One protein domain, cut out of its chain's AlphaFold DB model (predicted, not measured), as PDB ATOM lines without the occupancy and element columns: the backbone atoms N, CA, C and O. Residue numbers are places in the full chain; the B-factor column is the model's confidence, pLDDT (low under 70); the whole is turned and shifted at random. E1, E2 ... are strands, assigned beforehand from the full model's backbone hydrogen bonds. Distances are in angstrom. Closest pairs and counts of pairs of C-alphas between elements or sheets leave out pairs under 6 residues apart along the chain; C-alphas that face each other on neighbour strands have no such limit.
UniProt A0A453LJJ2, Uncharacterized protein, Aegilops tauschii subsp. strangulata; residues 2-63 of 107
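AT A GLANCE: This is residues 2 to 63 of the 107 residues of an uncharacterized protein of Aegilops tauschii subsp. strangulata (UniProt A0A453LJJ2). A long hairpin of two strands, E2 and E3, makes the longest axis, and the short strand E1 sits beside the part of E2 near its beginning. Before E1, residues 2 to 25 form a long looping stretch with no named element that folds back beside the hairpin. The printed part has 62 residues with no named helix and three named strands, in the order E1, E2, E3 both along the chain and across one antiparallel sheet. The class is all strand, though under half of the residues, 26 of 62, are in named elements. The whole is loose, with a radius of gyration of the C-alphas of 13.8 A, and elongated, spanning 43 by 23 by 19 A.

HOW THE PARTS SIT: Start at residue 2 and read on to residues 17 to 18, which form a short antiparallel pairing with residues 21 to 22. Next look at E1, residues 26 to 28, an edge strand, and at E2, residues 35 to 46, the inner strand. They form a hairpin, antiparallel at 151 degrees, where you will find N 27 and O 37 within hydrogen-bond range at 2.8 A. E2 and the other edge strand, E3, residues 50 to 60, form a second hairpin, antiparallel at 159 degrees. Look there for N 38 and O 57 at 2.8 A and N 45 and O 51 at 2.9 A, both within hydrogen-bond range. The three strands make a meander, each the antiparallel neighbour of the one before.

IN THESE COORDINATES: Find C-alpha 26 at (203.386, 227.200, 147.038), where E1 begins; it runs 6.6 A to C-alpha 28. E2 runs 33.6 A from C-alpha 35 to C-alpha 46 at (177.214, 227.188, 152.626). E3 runs 32.6 A from C-alpha 50 to C-alpha 60 at (205.857, 218.883, 137.860).

THE WHOLE: The two C-alphas farthest apart, those of Ser 48 and Asn 63, are 44.4 A from each other. The printed part has no cut; the link from E1 to E2 is short and that from E2 to E3 tight. In the B-factor column, residues 7 to 11 and 29 to 32 of this model are under 70, and the mean pLDDT of the printed part is 82.8.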
ATOM      1  N   ASP A   2     194.199 231.642 139.213       80.94
ATOM      2  CA  ASP A   2     195.022 232.086 140.343       80.94
ATOM      3  C   ASP A   2     194.112 232.820 141.331       80.94
ATOM      4  O   ASP A   2     193.567 233.878 141.015       80.94
ATOM      5  N   CYS A   3     193.850 232.189 142.473       83.38
ATOM      6  CA  CYS A   3     192.896 232.678 143.461       83.38
ATOM      7  C   CYS A   3     193.651 233.072 144.727       83.38
ATOM      8  O   CYS A   3     194.297 232.225 145.342       83.38
ATOM      9  N   GLN A   4     193.504 234.328 145.154       83.56
ATOM     10  CA  GLN A   4     194.114 234.829 146.384       83.56
ATOM     11  C   GLN A   4     193.072 235.108 147.472       83.56
ATOM     12  O   GLN A   4     191.968 235.576 147.171       83.56
ATOM     13  N   PRO A   5     193.406 234.858 148.751       79.81
ATOM     14  CA  PRO A   5     192.559 235.268 149.858       79.81
ATOM     15  C   PRO A   5     192.484 236.797 149.918       79.81
ATOM     16  O   PRO A   5     193.500 237.488 149.954       79.81
ATOM     17  N   THR A   6     191.270 237.344 149.966       76.88
ATOM     18  CA  THR A   6     191.079 238.781 150.191       76.88
ATOM     19  C   THR A   6     191.178 239.071 151.686       76.88
ATOM     20  O   THR A   6     190.268 238.763 152.455       76.88
ATOM     21  N   GLN A   7     192.308 239.633 152.115       68.75
ATOM     22  CA  GLN A   7     192.517 240.024 153.507       68.75
ATOM     23  C   GLN A   7     191.769 241.329 153.827       68.75
ATOM     24  O   GLN A   7     191.729 242.248 153.015       68.75
ATOM     25  N   GLY A   8     191.207 241.425 155.035       58.62
ATOM     26  CA  GLY A   8     190.794 242.709 155.613       58.62
ATOM     27  C   GLY A   8     189.379 243.199 155.298       58.62
ATOM     28  O   GLY A   8     189.048 244.308 155.701       58.62
ATOM     29  N   LEU A   9     188.523 242.406 154.643       59.81
ATOM     30  CA  LEU A   9     187.118 242.803 154.457       59.81
ATOM     31  C   LEU A   9     186.305 242.663 155.751       59.81
ATOM     32  O   LEU A   9     185.543 243.561 156.089       59.81
ATOM     33  N   THR A  10     186.494 241.572 156.501       61.59
ATOM     34  CA  THR A  10     185.965 241.384 157.863       61.59
ATOM     35  C   THR A  10     186.819 240.353 158.621       61.59
ATOM     36  O   THR A  10     187.363 239.445 157.990       61.59
ATOM     37  N   PRO A  11     186.925 240.423 159.962       66.19
ATOM     38  CA  PRO A  11     187.594 239.387 160.762       66.19
ATOM     39  C   PRO A  11     186.857 238.032 160.755       66.19
ATOM     40  O   PRO A  11     187.390 237.040 161.239       66.19
ATOM     41  N   SER A  12     185.635 237.979 160.219       74.44
ATOM     42  CA  SER A  12     184.758 236.804 160.202       74.44
ATOM     43  C   SER A  12     184.939 235.878 158.996       74.44
ATOM     44  O   SER A  12     184.293 234.833 158.940       74.44
ATOM     45  N   CYS A  13     185.771 236.233 158.012       77.12
ATOM     46  CA  CYS A  13     186.013 235.350 156.873       77.12
ATOM     47  C   CYS A  13     186.871 234.144 157.302       77.12
ATOM     48  O   CYS A  13     187.964 234.338 157.839       77.12
ATOM     49  N   PRO A  14     186.419 232.902 157.057       81.00
ATOM     50  CA  PRO A  14     187.182 231.716 157.425       81.00
ATOM     51  C   PRO A  14     188.476 231.634 156.613       81.00
ATOM     52  O   PRO A  14     188.507 231.943 155.420       81.00
ATOM     53  N   ALA A  15     189.552 231.184 157.256       81.62
ATOM     54  CA  ALA A  15     190.828 230.982 156.585       81.62
ATOM     55  C   ALA A  15     190.749 229.798 155.605       81.62
ATOM     56  O   ALA A  15     190.357 228.695 155.983       81.62
ATOM     57  N   ALA A  16     191.174 230.019 154.360       86.94
ATOM     58  CA  ALA A  16     191.332 228.970 153.358       86.94
ATOM     59  C   ALA A  16     192.755 228.395 153.430       86.94
ATOM     60  O   ALA A  16     193.732 229.116 153.199       86.94
ATOM     61  N   LYS A  17     192.875 227.108 153.769       88.88
ATOM     62  CA  LYS A  17     194.165 226.431 153.952       88.88
ATOM     63  C   LYS A  17     194.128 224.984 153.481       88.88
ATOM     64  O   LYS A  17     193.073 224.352 153.481       88.88
ATOM     65  N   CYS A  18     195.303 224.455 153.177       87.81
ATOM     66  CA  CYS A  18     195.535 223.054 152.898       87.81
ATOM     67  C   CYS A  18     196.610 222.526 153.862       87.81
ATOM     68  O   CYS A  18     197.807 222.686 153.623       87.81
ATOM     69  N   GLY A  19     196.185 221.955 154.994       87.31
ATOM     70  CA  GLY A  19     197.097 221.634 156.097       87.31
ATOM     71  C   GLY A  19     197.704 222.908 156.694       87.31
ATOM     72  O   GLY A  19     196.962 223.747 157.213       87.31
ATOM     73  N   ASP A  20     199.024 223.051 156.568       86.31
ATOM     74  CA  ASP A  20     199.803 224.211 157.033       86.31
ATOM     75  C   ASP A  20     200.017 225.283 155.948       86.31
ATOM     76  O   ASP A  20     200.578 226.347 156.212       86.31
ATOM     77  N   LEU A  21     199.565 225.029 154.714       87.25
ATOM     78  CA  LEU A  21     199.753 225.929 153.579       87.25
ATOM     79  C   LEU A  21     198.516 226.812 153.378       87.25
ATOM     80  O   LEU A  21     197.404 226.309 153.225       87.25
ATOM     81  N   PHE A  22     198.692 228.133 153.358       88.88
ATOM     82  CA  PHE A  22     197.604 229.061 153.039       88.88
ATOM     83  C   PHE A  22     197.261 229.029 151.549       88.88
ATOM     84  O   PHE A  22     198.118 228.753 150.709       88.88
ATOM     85  N   LEU A  23     196.004 229.331 151.220       88.75
ATOM     86  CA  LEU A  23     195.547 229.449 149.837       88.75
ATOM     87  C   LEU A  23     196.448 230.398 149.027       88.75
ATOM     88  O   LEU A  23     196.719 231.517 149.461       88.75
ATOM     89  N   GLY A  24     196.882 229.944 147.852       86.06
ATOM     90  CA  GLY A  24     197.790 230.668 146.960       86.06
ATOM     91  C   GLY A  24     199.274 230.464 147.274       86.06
ATOM     92  O   GLY A  24     200.108 230.729 146.413       86.06
ATOM     93  N   ASN A  25     199.627 229.944 148.456       89.31
ATOM     94  CA  ASN A  25     201.017 229.622 148.753       89.31
ATOM     95  C   ASN A  25     201.443 228.334 148.049       89.31
ATOM     96  O   ASN A  25     200.665 227.388 147.872       89.31
ATOM     97  N   THR A  26     202.728 228.300 147.723       87.25
ATOM     98  CA  THR A  26     203.386 227.200 147.038       87.25
ATOM     99  C   THR A  26     204.528 226.668 147.894       87.25
ATOM    100  O   THR A  26     205.308 227.438 148.450       87.25
ATOM    101  N   SER A  27     204.633 225.348 147.988       85.56
ATOM    102  CA  SER A  27     205.741 224.641 148.615       85.56
ATOM    103  C   SER A  27     206.452 223.801 147.563       85.56
ATOM    104  O   SER A  27     205.837 222.957 146.910       85.56
ATOM    105  N   THR A  28     207.754 224.005 147.415       77.31
ATOM    106  CA  THR A  28     208.622 223.158 146.593       77.31
ATOM    107  C   THR A  28     209.240 222.073 147.461       77.31
ATOM    108  O   THR A  28     209.734 222.360 148.555       77.31
ATOM    109  N   SER A  29     209.227 220.828 146.991       68.25
ATOM    110  CA  SER A  29     209.850 219.717 147.712       68.25
ATOM    111  C   SER A  29     211.370 219.894 147.746       68.25
ATOM    112  O   SER A  29     211.998 220.074 146.706       68.25
ATOM    113  N   ALA A  30     211.991 219.783 148.926       63.84
ATOM    114  CA  ALA A  30     213.451 219.892 149.075       63.84
ATOM    115  C   ALA A  30     214.225 218.835 148.259       63.84
ATOM    116  O   ALA A  30     215.391 219.028 147.929       63.84
ATOM    117  N   THR A  31     213.567 217.725 147.921       65.69
ATOM    118  CA  THR A  31     214.113 216.615 147.131       65.69
ATOM    119  C   THR A  31     213.909 216.761 145.621       65.69
ATOM    120  O   THR A  31     214.569 216.054 144.866       65.69
ATOM    121  N   SER A  32     213.022 217.657 145.170       69.25
ATOM    122  CA  SER A  32     212.623 217.785 143.763       69.25
ATOM    123  C   SER A  32     212.417 219.258 143.405       69.25
ATOM    124  O   SER A  32     211.342 219.814 143.604       69.25
ATOM    125  N   THR A  33     213.436 219.900 142.827       76.00
ATOM    126  CA  THR A  33     213.394 221.330 142.440       76.00
ATOM    127  C   THR A  33     212.439 221.638 141.283       76.00
ATOM    128  O   THR A  33     212.127 222.795 141.021       76.00
ATOM    129  N   CYS A  34     211.986 220.604 140.580       81.38
ATOM    130  CA  CYS A  34     211.081 220.673 139.437       81.38
ATOM    131  C   CYS A  34     209.636 220.300 139.792       81.38
ATOM    132  O   CYS A  34     208.784 220.276 138.904       81.38
ATOM    133  N   GLU A  35     209.363 219.985 141.059       87.62
ATOM    134  CA  GLU A  35     208.028 219.675 141.557       87.62
ATOM    135  C   GLU A  35     207.606 220.729 142.576       87.62
ATOM    136  O   GLU A  35     208.342 221.097 143.495       87.62
ATOM    137  N   SER A  36     206.398 221.233 142.388       87.69
ATOM    138  CA  SER A  36     205.861 222.342 143.145       87.69
ATOM    139  C   SER A  36     204.419 222.047 143.508       87.69
ATOM    140  O   SER A  36     203.620 221.671 142.651       87.69
ATOM    141  N   THR A  37     204.070 222.252 144.770       89.56
ATOM    142  CA  THR A  37     202.727 222.003 145.284       89.56
ATOM    143  C   THR A  37     202.108 223.311 145.746       89.56
ATOM    144  O   THR A  37     202.644 223.972 146.629       89.56
ATOM    145  N   THR A  38     200.965 223.683 145.180       90.88
ATOM    146  CA  THR A  38     200.234 224.911 145.523       90.88
ATOM    147  C   THR A  38     198.927 224.571 146.226       90.88
ATOM    148  O   THR A  38     198.226 223.646 145.817       90.88
ATOM    149  N   CYS A  39     198.570 225.315 147.274       90.38
ATOM    150  CA  CYS A  39     197.234 225.232 147.862       90.38
ATOM    151  C   CYS A  39     196.258 226.045 147.005       90.38
ATOM    152  O   CYS A  39     196.299 227.276 147.007       90.38
ATOM    153  N   SER A  40     195.396 225.359 146.261       91.31
ATOM    154  CA  SER A  40     194.488 225.959 145.280       91.31
ATOM    155  C   SER A  40     193.048 225.959 145.770       91.31
ATOM    156  O   SER A  40     192.632 225.097 146.541       91.31
ATOM    157  N   TYR A  41     192.254 226.907 145.282       92.00
ATOM    158  CA  TYR A  41     190.841 227.014 145.629       92.00
ATOM    159  C   TYR A  41     190.043 225.878 144.980       92.00
ATOM    160  O   TYR A  41     190.150 225.656 143.775       92.00
ATOM    161  N   ALA A  42     189.226 225.185 145.772       92.94
ATOM    162  CA  ALA A  42     188.433 224.032 145.340       92.94
ATOM    163  C   ALA A  42     186.914 224.268 145.429       92.94
ATOM    164  O   ALA A  42     186.134 223.373 145.115       92.94
ATOM    165  N   GLY A  43     186.483 225.461 145.847       90.75
ATOM    166  CA  GLY A  43     185.073 225.816 145.981       90.75
ATOM    167  C   GLY A  43     184.719 226.325 147.375       90.75
ATOM    168  O   GLY A  43     185.584 226.646 148.188       90.75
ATOM    169  N   TYR A  44     183.421 226.383 147.652       90.50
ATOM    170  CA  TYR A  44     182.888 226.724 148.965       90.50
ATOM    171  C   TYR A  44     181.657 225.869 149.275       90.50
ATOM    172  O   TYR A  44     180.993 225.364 148.369       90.50
ATOM    173  N   THR A  45     181.347 225.732 150.559       91.38
ATOM    174  CA  THR A  45     180.068 225.197 151.035       91.38
ATOM    175  C   THR A  45     179.379 226.229 151.919       91.38
ATOM    176  O   THR A  45     180.043 227.015 152.599       91.38
ATOM    177  N   ASN A  46     178.049 226.262 151.865       91.31
ATOM    178  CA  ASN A  46     177.214 227.188 152.626       91.31
ATOM    179  C   ASN A  46     175.892 226.513 153.019       91.31
ATOM    180  O   ASN A  46     174.807 226.980 152.684       91.31
ATOM    181  N   SER A  47     175.993 225.343 153.647       83.25
ATOM    182  CA  SER A  47     174.814 224.593 154.095       83.25
ATOM    183  C   SER A  47     174.425 224.975 155.523       83.25
ATOM    184  O   SER A  47     173.294 225.362 155.785       83.25
ATOM    185  N   SER A  48     175.374 224.883 156.454       85.56
ATOM    186  CA  SER A  48     175.192 225.217 157.875       85.56
ATOM    187  C   SER A  48     176.187 226.275 158.360       85.56
ATOM    188  O   SER A  48     175.882 227.049 159.263       85.56
ATOM    189  N   SER A  49     177.361 226.337 157.737       84.12
ATOM    190  CA  SER A  49     178.351 227.394 157.905       84.12
ATOM    191  C   SER A  49     179.057 227.647 156.577       84.12
ATOM    192  O   SER A  49     179.219 226.738 155.757       84.12
ATOM    193  N   PHE A  50     179.481 228.891 156.359       86.81
ATOM    194  CA  PHE A  50     180.309 229.221 155.207       86.81
ATOM    195  C   PHE A  50     181.723 228.681 155.430       86.81
ATOM    196  O   PHE A  50     182.387 229.058 156.393       86.81
ATOM    197  N   THR A  51     182.181 227.800 154.542       87.50
ATOM    198  CA  THR A  51     183.543 227.251 154.567       87.50
ATOM    199  C   THR A  51     184.135 227.293 153.167       87.50
ATOM    200  O   THR A  51     183.483 226.909 152.196       87.50
ATOM    201  N   ILE A  52     185.385 227.740 153.071       88.75
ATOM    202  CA  ILE A  52     186.150 227.734 151.825       88.75
ATOM    203  C   ILE A  52     186.908 226.412 151.728       88.75
ATOM    204  O   ILE A  52     187.629 226.040 152.654       88.75
ATOM    205  N   LEU A  53     186.758 225.715 150.605       90.88
ATOM    206  CA  LEU A  53     187.483 224.487 150.318       90.88
ATOM    207  C   LEU A  53     188.741 224.824 149.518       90.88
ATOM    208  O   LEU A  53     188.694 225.563 148.532       90.88
ATOM    209  N   ALA A  54     189.865 224.247 149.927       91.31
ATOM    210  CA  ALA A  54     191.131 224.343 149.221       91.31
ATOM    211  C   ALA A  54     191.765 222.951 149.113       91.31
ATOM    212  O   ALA A  54     191.533 222.097 149.971       91.31
ATOM    213  N   ASN A  55     192.529 222.710 148.050       92.62
ATOM    214  CA  ASN A  55     193.172 221.425 147.799       92.62
ATOM    215  C   ASN A  55     194.611 221.596 147.297       92.62
ATOM    216  O   ASN A  55     194.927 222.567 146.605       92.62
ATOM    217  N   LEU A  56     195.479 220.634 147.618       91.50
ATOM    218  CA  LEU A  56     196.844 220.605 147.090       91.50
ATOM    219  C   LEU A  56     196.795 220.307 145.594       91.50
ATOM    220  O   LEU A  56     196.207 219.322 145.156       91.50
ATOM    221  N   THR A  57     197.437 221.165 144.815       89.06
ATOM    222  CA  THR A  57     197.669 220.960 143.390       89.06
ATOM    223  C   THR A  57     199.160 220.819 143.165       89.06
ATOM    224  O   THR A  57     199.911 221.775 143.356       89.06
ATOM    225  N   THR A  58     199.583 219.632 142.751       88.38
ATOM    226  CA  THR A  58     200.973 219.364 142.386       88.38
ATOM    227  C   THR A  58     201.182 219.662 140.907       88.38
ATOM    228  O   THR A  58     200.393 219.252 140.056       88.38
ATOM    229  N   SER A  59     202.261 220.369 140.596       85.69
ATOM    230  CA  SER A  59     202.743 220.619 139.244       85.69
ATOM    231  C   SER A  59     204.189 220.151 139.146       85.69
ATOM    232  O   SER A  59     205.007 220.473 140.008       85.69
ATOM    233  N   SER A  60     204.508 219.381 138.106       85.44
ATOM    234  CA  SER A  60     205.857 218.883 137.860       85.44
ATOM    235  C   SER A  60     206.328 219.258 136.457       85.44
ATOM    236  O   SER A  60     205.605 219.115 135.471       85.44
ATOM    237  N   VAL A  61     207.568 219.733 136.370       83.44
ATOM    238  CA  VAL A  61     208.274 220.009 135.105       83.44
ATOM    239  C   VAL A  61     209.492 219.097 134.914       83.44
ATOM    240  O   VAL A  61     210.271 219.281 133.987       83.44
ATOM    241  N   CYS A  62     209.651 218.080 135.767       77.12
ATOM    242  CA  CYS A  62     210.837 217.217 135.824       77.12
ATOM    243  C   CYS A  62     211.129 216.449 134.523       77.12
ATOM    244  O   CYS A  62     212.287 216.181 134.220       77.12
ATOM    245  N   ASN A  63     210.094 216.138 133.732       71.00
ATOM    246  CA  ASN A  63     210.218 215.391 132.476       71.00
ATOM    247  C   ASN A  63     209.960 216.257 131.231       71.00
ATOM    248  O   ASN A  63     209.841 215.725 130.125       71.00
TER     249      ASN A  63